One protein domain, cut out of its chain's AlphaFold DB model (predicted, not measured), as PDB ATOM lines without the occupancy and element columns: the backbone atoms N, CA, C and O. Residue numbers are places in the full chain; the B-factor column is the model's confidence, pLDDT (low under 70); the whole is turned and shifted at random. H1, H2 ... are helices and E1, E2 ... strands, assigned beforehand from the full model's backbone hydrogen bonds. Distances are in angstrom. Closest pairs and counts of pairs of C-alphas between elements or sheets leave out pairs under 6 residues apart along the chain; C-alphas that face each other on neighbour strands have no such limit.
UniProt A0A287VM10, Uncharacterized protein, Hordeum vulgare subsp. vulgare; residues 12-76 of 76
ATOM      1  N   PRO A  12     199.327 273.972 350.483       96.31
ATOM      2  CA  PRO A  12     198.809 275.240 349.983       96.31
ATOM      3  C   PRO A  12     199.751 276.399 350.324       96.31
ATOM      4  O   PRO A  12     200.297 276.485 351.421       96.31
ATOM      5  N   PHE A  13     199.921 277.313 349.373       96.19
ATOM      6  CA  PHE A  13     200.736 278.508 349.543       96.19
ATOM      7  C   PHE A  13     199.973 279.621 350.271       96.19
ATOM      8  O   PHE A  13     198.894 280.017 349.822       96.19
ATOM      9  N   ASP A  14     200.563 280.182 351.330       95.31
ATOM     10  CA  ASP A  14     200.074 281.398 351.986       95.31
ATOM     11  C   ASP A  14     200.874 282.631 351.502       95.31
ATOM     12  O   ASP A  14     202.086 282.716 351.722       95.31
ATOM     13  N   PRO A  15     200.225 283.624 350.859       94.88
ATOM     14  CA  PRO A  15     200.895 284.838 350.393       94.88
ATOM     15  C   PRO A  15     201.585 285.662 351.488       94.88
ATOM     16  O   PRO A  15     202.484 286.440 351.169       94.88
ATOM     17  N   SER A  16     201.195 285.515 352.759       94.88
ATOM     18  CA  SER A  16     201.831 286.222 353.877       94.88
ATOM     19  C   SER A  16     203.303 285.840 354.058       94.88
ATOM     20  O   SER A  16     204.088 286.677 354.503       94.88
ATOM     21  N   TRP A  17     203.716 284.646 353.616       95.25
ATOM     22  CA  TRP A  17     205.113 284.202 353.654       95.25
ATOM     23  C   TRP A  17     206.042 285.035 352.762       95.25
ATOM     24  O   TRP A  17     207.248 285.049 352.981       95.25
ATOM     25  N   LEU A  18     205.510 285.773 351.778       94.25
ATOM     26  CA  LEU A  18     206.311 286.682 350.945       94.25
ATOM     27  C   LEU A  18     206.803 287.915 351.705       94.25
ATOM     28  O   LEU A  18     207.747 288.561 351.256       94.25
ATOM     29  N   LEU A  19     206.150 288.263 352.816       96.81
ATOM     30  CA  LEU A  19     206.546 289.405 353.636       96.81
ATOM     31  C   LEU A  19     207.829 289.110 354.417       96.81
ATOM     32  O   LEU A  19     208.617 290.025 354.640       96.81
ATOM     33  N   ASP A  20     208.023 287.850 354.818       96.62
ATOM     34  CA  ASP A  20     209.179 287.406 355.595       96.62
ATOM     35  C   ASP A  20     209.499 285.913 355.335       96.62
ATOM     36  O   ASP A  20     209.130 285.033 356.123       96.62
ATOM     37  N   PRO A  21     210.166 285.597 354.206       94.69
ATOM     38  CA  PRO A  21     210.528 284.221 353.866       94.69
ATOM     39  C   PRO A  21     211.536 283.605 354.839       94.69
ATOM     40  O   PRO A  21     211.557 282.390 355.007       94.69
ATOM     41  N   GLU A  22     212.370 284.430 355.480       94.19
ATOM     42  CA  GLU A  22     213.373 283.982 356.450       94.19
ATOM     43  C   GLU A  22     212.698 283.473 357.724       94.19
ATOM     44  O   GLU A  22     212.988 282.365 358.180       94.19
ATOM     45  N   LYS A  23     211.718 284.224 358.244       94.94
ATOM     46  CA  LYS A  23     210.875 283.747 359.342       94.94
ATOM     47  C   LYS A  23     210.168 282.443 358.977       94.94
ATOM     48  O   LYS A  23     210.159 281.514 359.784       94.94
ATOM     49  N   HIS A  24     209.621 282.350 357.763       95.44
ATOM     50  CA  HIS A  24     208.973 281.121 357.301       95.44
ATOM     51  C   HIS A  24     209.951 279.943 357.200       95.44
ATOM     52  O   HIS A  24     209.596 278.835 357.578       95.44
ATOM     53  N   CYS A  25     211.204 280.158 356.785       94.75
ATOM     54  CA  CYS A  25     212.238 279.121 356.853       94.75
ATOM     55  C   CYS A  25     212.478 278.628 358.289       94.75
ATOM     56  O   CYS A  25     212.647 277.429 358.491       94.75
ATOM     57  N   GLY A  26     212.445 279.522 359.283       92.81
ATOM     58  CA  GLY A  26     212.558 279.147 360.696       92.81
ATOM     59  C   GLY A  26     211.367 278.329 361.212       92.81
ATOM     60  O   GLY A  26     211.550 277.373 361.962       92.81
ATOM     61  N   GLU A  27     210.145 278.669 360.796       93.19
ATOM     62  CA  GLU A  27     208.923 277.933 361.165       93.19
ATOM     63  C   GLU A  27     208.812 276.591 360.417       93.19
ATOM     64  O   GLU A  27     208.437 275.569 360.994       93.19
ATOM     65  N   ALA A  28     209.197 276.576 359.142       93.44
ATOM     66  CA  ALA A  28     209.236 275.421 358.256       93.44
ATOM     67  C   ALA A  28     210.672 274.874 358.116       93.44
ATOM     68  O   ALA A  28     211.164 274.634 357.003       93.44
ATOM     69  N   GLY A  29     211.335 274.664 359.258       92.31
ATOM     70  CA  GLY A  29     212.710 274.159 359.375       92.31
ATOM     71  C   GLY A  29     212.934 272.797 358.707       92.31
ATOM     72  O   GLY A  29     211.981 272.076 358.404       92.31
ATOM     73  N   ALA A  30     214.184 272.384 358.506       92.12
ATOM     74  CA  ALA A  30     214.501 271.147 357.777       92.12
ATOM     75  C   ALA A  30     214.066 269.840 358.477       92.12
ATOM     76  O   ALA A  30     213.968 268.797 357.838       92.12
ATOM     77  N   SER A  31     213.704 269.885 359.763       89.44
ATOM     78  CA  SER A  31     213.120 268.728 360.467       89.44
ATOM     79  C   SER A  31     211.594 268.744 360.553       89.44
ATOM     80  O   SER A  31     211.007 267.821 361.113       89.44
ATOM     81  N   VAL A  32     210.937 269.775 360.017       93.12
ATOM     82  CA  VAL A  32     209.473 269.859 359.994       93.12
ATOM     83  C   VAL A  32     208.969 269.156 358.729       93.12
ATOM     84  O   VAL A  32     209.321 269.585 357.632       93.12
ATOM     85  N   PRO A  33     208.147 268.101 358.811       91.00
ATOM     86  CA  PRO A  33     207.576 267.484 357.616       91.00
ATOM     87  C   PRO A  33     206.710 268.480 356.833       91.00
ATOM     88  O   PRO A  33     206.085 269.364 357.418       91.00
ATOM     89  N   GLY A  34     206.672 268.351 355.513       91.94
ATOM     90  CA  GLY A  34     205.739 269.063 354.643       91.94
ATOM     91  C   GLY A  34     205.242 268.138 353.543       91.94
ATOM     92  O   GLY A  34     205.737 267.021 353.400       91.94
ATOM     93  N   GLY A  35     204.274 268.611 352.766       94.69
ATOM     94  CA  GLY A  35     203.737 267.865 351.636       94.69
ATOM     95  C   GLY A  35     204.808 267.540 350.592       94.69
ATOM     96  O   GLY A  35     204.966 266.391 350.190       94.69
ATOM     97  N   ILE A  36     205.623 268.535 350.213       95.25
ATOM     98  CA  ILE A  36     206.806 268.326 349.367       95.25
ATOM     99  C   ILE A  36     208.022 269.031 349.951       95.25
ATOM    100  O   ILE A  36     208.122 270.262 349.974       95.25
ATOM    101  N   GLY A  37     208.984 268.203 350.342       93.12
ATOM    102  CA  GLY A  37     210.162 268.614 351.082       93.12
ATOM    103  C   GLY A  37     209.926 268.636 352.593       93.12
ATOM    104  O   GLY A  37     208.833 268.330 353.069       93.12
ATOM    105  N   PRO A  38     210.957 268.988 353.366       94.50
ATOM    106  CA  PRO A  38     212.247 269.504 352.911       94.50
ATOM    107  C   PRO A  38     213.101 268.443 352.192       94.50
ATOM    108  O   PRO A  38     213.227 267.313 352.653       94.50
ATOM    109  N   PHE A  39     213.677 268.801 351.040       93.44
ATOM    110  CA  PHE A  39     214.683 267.993 350.333       93.44
ATOM    111  C   PHE A  39     215.848 268.880 349.899       93.44
ATOM    112  O   PHE A  39     215.652 270.050 349.568       93.44
ATOM    113  N   GLY A  40     217.064 268.341 349.881       93.75
ATOM    114  CA  GLY A  40     218.244 269.119 349.523       93.75
ATOM    115  C   GLY A  40     219.533 268.471 349.994       93.75
ATOM    116  O   GLY A  40     219.728 267.269 349.824       93.75
ATOM    117  N   LEU A  41     220.420 269.288 350.551       94.31
ATOM    118  CA  LEU A  41     221.766 268.901 350.939       94.31
ATOM    119  C   LEU A  41     221.977 269.136 352.428       94.31
ATOM    120  O   LEU A  41     221.622 270.189 352.955       94.31
ATOM    121  N   VAL A  42     222.656 268.187 353.062       95.00
ATOM    122  CA  VAL A  42     223.327 268.426 354.335       95.00
ATOM    123  C   VAL A  42     224.800 268.657 354.028       95.00
ATOM    124  O   VAL A  42     225.450 267.819 353.400       95.00
ATOM    125  N   ILE A  43     225.308 269.826 354.401       95.50
ATOM    126  CA  ILE A  43     226.675 270.263 354.107       95.50
ATOM    127  C   ILE A  43     227.398 270.638 355.395       95.50
ATOM    128  O   ILE A  43     226.763 270.908 356.412       95.50
ATOM    129  N   LEU A  44     228.733 270.682 355.330       95.06
ATOM    130  CA  LEU A  44     229.587 271.014 356.478       95.06
ATOM    131  C   LEU A  44     229.273 270.146 357.711       95.06
ATOM    132  O   LEU A  44     229.333 270.630 358.834       95.06
ATOM    133  N   ALA A  45     228.907 268.883 357.482       95.25
ATOM    134  CA  ALA A  45     228.475 267.978 358.532       95.25
ATOM    135  C   ALA A  45     229.664 267.338 359.256       95.25
ATOM    136  O   ALA A  45     230.603 266.853 358.612       95.25
ATOM    137  N   SER A  46     229.602 267.299 360.585       95.56
ATOM    138  CA  SER A  46     230.458 266.438 361.396       95.56
ATOM    139  C   SER A  46     230.129 264.960 361.144       95.56
ATOM    140  O   SER A  46     229.037 264.613 360.698       95.56
ATOM    141  N   ASP A  47     231.069 264.063 361.457       96.12
ATOM    142  CA  ASP A  47     230.889 262.610 361.269       96.12
ATOM    143  C   ASP A  47     229.665 262.062 362.027       96.12
ATOM    144  O   ASP A  47     228.946 261.194 361.540       96.12
ATOM    145  N   ASN A  48     229.386 262.625 363.204       95.12
ATOM    146  CA  ASN A  48     228.232 262.272 364.024       95.12
ATOM    147  C   ASN A  48     226.965 263.090 363.716       95.12
ATOM    148  O   ASN A  48     225.952 262.867 364.370       95.12
ATOM    149  N   MET A  49     227.007 264.000 362.732       92.38
ATOM    150  CA  MET A  49     225.903 264.877 362.319       92.38
ATOM    151  C   MET A  49     225.385 265.838 363.403       92.38
ATOM    152  O   MET A  49     224.322 266.426 363.223       92.38
ATOM    153  N   ASP A  50     226.108 266.040 364.506       92.94
ATOM    154  CA  ASP A  50     225.720 267.021 365.531       92.94
ATOM    155  C   ASP A  50     225.838 268.459 365.000       92.94
ATOM    156  O   ASP A  50     224.934 269.267 365.200       92.94
ATOM    157  N   GLU A  51     226.909 268.757 364.258       94.19
ATOM    158  CA  GLU A  51     227.122 270.045 363.596       94.19
ATOM    159  C   GLU A  51     226.865 269.870 362.103       94.19
ATOM    160  O   GLU A  51     227.539 269.065 361.458       94.19
ATOM    161  N   HIS A  52     225.894 270.586 361.540       94.62
ATOM    162  CA  HIS A  52     225.615 270.533 360.106       94.62
ATOM    163  C   HIS A  52     224.747 271.703 359.637       94.62
ATOM    164  O   HIS A  52     223.966 272.290 360.382       94.62
ATOM    165  N   THR A  53     224.828 272.001 358.344       95.62
ATOM    166  CA  THR A  53     223.945 272.974 357.698       95.62
ATOM    167  C   THR A  53     223.016 272.259 356.731       95.62
ATOM    168  O   THR A  53     223.479 271.555 355.830       95.62
ATOM    169  N   GLU A  54     221.713 272.474 356.875       95.75
ATOM    170  CA  GLU A  54     220.700 271.939 355.966       95.75
ATOM    171  C   GLU A  54     220.327 273.020 354.947       95.75
ATOM    172  O   GLU A  54     219.744 274.048 355.290       95.75
ATOM    173  N   VAL A  55     220.658 272.800 353.672       96.62
ATOM    174  CA  VAL A  55     220.205 273.642 352.558       96.62
ATOM    175  C   VAL A  55     219.118 272.884 351.820       96.62
ATOM    176  O   VAL A  55     219.395 271.882 351.158       96.62
ATOM    177  N   TYR A  56     217.877 273.343 351.935       95.50
ATOM    178  CA  TYR A  56     216.714 272.581 351.492       95.50
ATOM    179  C   TYR A  56     215.703 273.431 350.736       95.50
ATOM    180  O   TYR A  56     215.621 274.650 350.893       95.50
ATOM    181  N   CYS A  57     214.902 272.742 349.933       95.75
ATOM    182  CA  CYS A  57     213.777 273.298 349.212       95.75
ATOM    183  C   CYS A  57     212.460 272.706 349.717       95.75
ATOM    184  O   CYS A  57     212.383 271.533 350.097       95.75
ATOM    185  N   ARG A  58     211.411 273.526 349.664       96.00
ATOM    186  CA  ARG A  58     210.009 273.128 349.818       96.00
ATOM    187  C   ARG A  58     209.203 273.618 348.629       96.00
ATOM    188  O   ARG A  58     209.496 274.687 348.088       96.00
ATOM    189  N   VAL A  59     208.182 272.859 348.246       96.12
ATOM    190  CA  VAL A  59     207.274 273.225 347.153       96.12
ATOM    191  C   VAL A  59     205.867 273.418 347.700       96.12
ATOM    192  O   VAL A  59     205.335 272.547 348.382       96.12
ATOM    193  N   TYR A  60     205.264 274.551 347.355       96.50
ATOM    194  CA  TYR A  60     203.901 274.918 347.719       96.50
ATOM    195  C   TYR A  60     203.038 275.124 346.480       96.50
ATOM    196  O   TYR A  60     203.528 275.512 345.415       96.50
ATOM    197  N   LYS A  61     201.733 274.928 346.633       95.94
ATOM    198  CA  LYS A  61     200.730 275.099 345.585       95.94
ATOM    199  C   LYS A  61     199.947 276.394 345.789       95.94
ATOM    200  O   LYS A  61     199.188 276.533 346.744       95.94
ATOM    201  N   SER A  62     200.116 277.344 344.874       93.56
ATOM    202  CA  SER A  62     199.245 278.518 344.735       93.56
ATOM    203  C   SER A  62     198.087 278.207 343.772       93.56
ATOM    204  O   SER A  62     198.015 277.119 343.205       93.56
ATOM    205  N   GLN A  63     197.170 279.158 343.571       87.50
ATOM    206  CA  GLN A  63     195.977 278.973 342.732       87.50
ATOM    207  C   GLN A  63     196.313 278.575 341.287       87.50
ATOM    208  O   GLN A  63     195.613 277.755 340.701       87.50
ATOM    209  N   GLU A  64     197.393 279.121 340.722       86.62
ATOM    210  CA  GLU A  64     197.758 278.903 339.312       86.62
ATOM    211  C   GLU A  64     199.191 278.390 339.109       86.62
ATOM    212  O   GLU A  64     199.585 278.077 337.987       86.62
ATOM    213  N   LYS A  65     200.014 278.362 340.165       92.88
ATOM    214  CA  LYS A  65     201.463 278.128 340.067       92.88
ATOM    215  C   LYS A  65     201.995 277.396 341.291       92.88
ATOM    216  O   LYS A  65     201.390 277.439 342.359       92.88
ATOM    217  N   TYR A  66     203.170 276.802 341.140       94.69
ATOM    218  CA  TYR A  66     203.949 276.295 342.261       94.69
ATOM    219  C   TYR A  66     204.947 277.351 342.730       94.69
ATOM    220  O   TYR A  66     205.535 278.069 341.920       94.69
ATOM    221  N   MET A  67     205.115 277.440 344.043       95.50
ATOM    222  CA  MET A  67     206.062 278.325 344.710       95.50
ATOM    223  C   MET A  67     207.144 277.463 345.350       95.50
ATOM    224  O   MET A  67     206.826 276.471 346.001       95.50
ATOM    225  N   VAL A  68     208.411 277.833 345.180       95.38
ATOM    226  CA  VAL A  68     209.536 277.119 345.795       95.38
ATOM    227  C   VAL A  68     210.163 278.019 346.849       95.38
ATOM    228  O   VAL A  68     210.552 279.145 346.546       95.38
ATOM    229  N   LEU A  69     210.251 277.518 348.076       96.12
ATOM    230  CA  LEU A  69     211.005 278.142 349.156       96.12
ATOM    231  C   LEU A  69     212.348 277.428 349.269       96.12
ATOM    232  O   LEU A  69     212.371 276.204 349.381       96.12
ATOM    233  N   MET A  70     213.441 278.184 349.260       96.94
ATOM    234  CA  MET A  70     214.784 277.678 349.534       96.94
ATOM    235  C   MET A  70     215.263 278.257 350.862       96.94
ATOM    236  O   MET A  70     215.206 279.469 351.061       96.94
ATOM    237  N   CYS A  71     215.744 277.391 351.744       96.44
ATOM    238  CA  CYS A  71     216.163 277.733 353.093       96.44
ATOM    239  C   CYS A  71     217.567 277.203 353.377       96.44
ATOM    240  O   CYS A  71     218.000 276.202 352.805       96.44
ATOM    241  N   SER A  72     218.253 277.879 354.295       95.31
ATOM    242  CA  SER A  72     219.505 277.427 354.897       95.31
ATOM    243  C   SER A  72     219.321 277.425 356.411       95.31
ATOM    244  O   SER A  72     219.363 278.484 357.031       95.31
ATOM    245  N   ASP A  73     219.110 276.248 356.991       88.69
ATOM    246  CA  ASP A  73     219.000 276.044 358.437       88.69
ATOM    247  C   ASP A  73     220.394 275.712 358.985       88.69
ATOM    248  O   ASP A  73     220.994 274.686 358.650       88.69
ATOM    249  N   LEU A  74     220.957 276.653 359.747       83.94
ATOM    250  CA  LEU A  74     222.262 276.496 360.378       83.94
ATOM    251  C   LEU A  74     222.069 275.852 361.751       83.94
ATOM    252  O   LEU A  74     221.716 276.544 362.711       83.94
ATOM    253  N   ARG A  75     222.393 274.564 361.862       71.00
ATOM    254  CA  ARG A  75     222.469 273.884 363.154       71.00
ATOM    255  C   ARG A  75     223.921 273.823 363.600       71.00
ATOM    256  O   ARG A  75     224.797 273.340 362.888       71.00
ATOM    257  N   ARG A  76     224.168 274.428 364.756       57.53
ATOM    258  CA  ARG A  76     225.468 274.437 365.422       57.53
ATOM    259  C   ARG A  76     225.463 273.448 366.563       57.53
ATOM    260  O   ARG A  76     224.408 273.375 367.235       57.53
TER     261      ARG A  76
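What this domain is: This is residues 12 to 76 of the 76 residues of an uncharacterized protein of Hordeum vulgare subsp. vulgare (UniProt A0A287VM10). A long, narrow antiparallel sheet of three strands makes the length of this rod-shaped domain: the hairpin of E2 and E3, with the shorter E1 beside the first part of E2. The small helix H2 packs on one face of the sheet, mostly by E3, and the still shorter H1 sits off the sheet before it; a long link leads from H2 back to E1. The printed part has 65 residues, with two named helices and then three named strands, in the order H1 H2 E1 E2 E3 along the chain; the sheet's order is E1 - E2 - E3, and the class is mixed, helices and strands. The whole is only just compact, close to loose, with a radius of gyration of the C-alphas of 12.8 A, and spans 43 by 20 by 15 A.

How they stand to each other: H1, residues 15 to 18, and H2, residues 21 to 27, are close but not clearly touching; their closest C-alphas, those of Trp 17 and His 24, are 6.1 A apart. H1 is not on the sheet of E1, residues 39 to 43, E2, residues 52 to 61, and E3, residues 66 to 75, and is apart from these three strands. H2 is on the sheet at a height of 7.1 A. It lies only just over E3, with 3 of its C-alphas falling on that strand; the closest C-alphas of the two are those of Cys 25 and Cys 71, 5.6 A apart. On the local plane H2 and E3 stand at 58 degrees, only just slantwise to the strands. The strands form a meander, each the antiparallel neighbour of the one before. E1 and E2 are a hairpin at 165 degrees between directions, with N 41 and O 55 within hydrogen-bond range at 2.9 A. E2 and E3 are a hairpin at 162 degrees, with N 60 and O 67 at 2.8 A and N 52 and O 75 at 3.3 A. E1 and E3 are edge strands; E2 is the inner one. In H2 every O i to N i+4 pair is within hydrogen-bond range; H1 is too short for such a pair, and its one O i to N i+3 pair is within range.

Where its parts are: H1, Pro 15 to Leu 18, begins with C-alpha 15 at (200.895, 284.838, 350.393) and is 5.7 A long from first to last C-alpha. H2, Pro 21 to Glu 27, is 9.8 A long. E1, Phe 39 to Ile 43, is 12.8 A long. E2, His 52 to Lys 61, is 29.2 A long and begins with C-alpha 52 at (225.615, 270.533, 360.106). E3, Tyr 66 to Arg 75, is 28.0 A long and ends with C-alpha 75 at (222.469, 273.884, 363.154).

The domain as a whole: The C-alphas farthest apart, those of Asp 47 and Glu 64, are 43.0 A apart. The printed part has no cut. The link from H2 to E1, 11 residues, is long; those from H1 to H2 and from E2 to E3 are tight, and that from E1 to E2 is short. The mean pLDDT of the printed part is 93.2, and residue 76, the chain's last, is the one residue under 70.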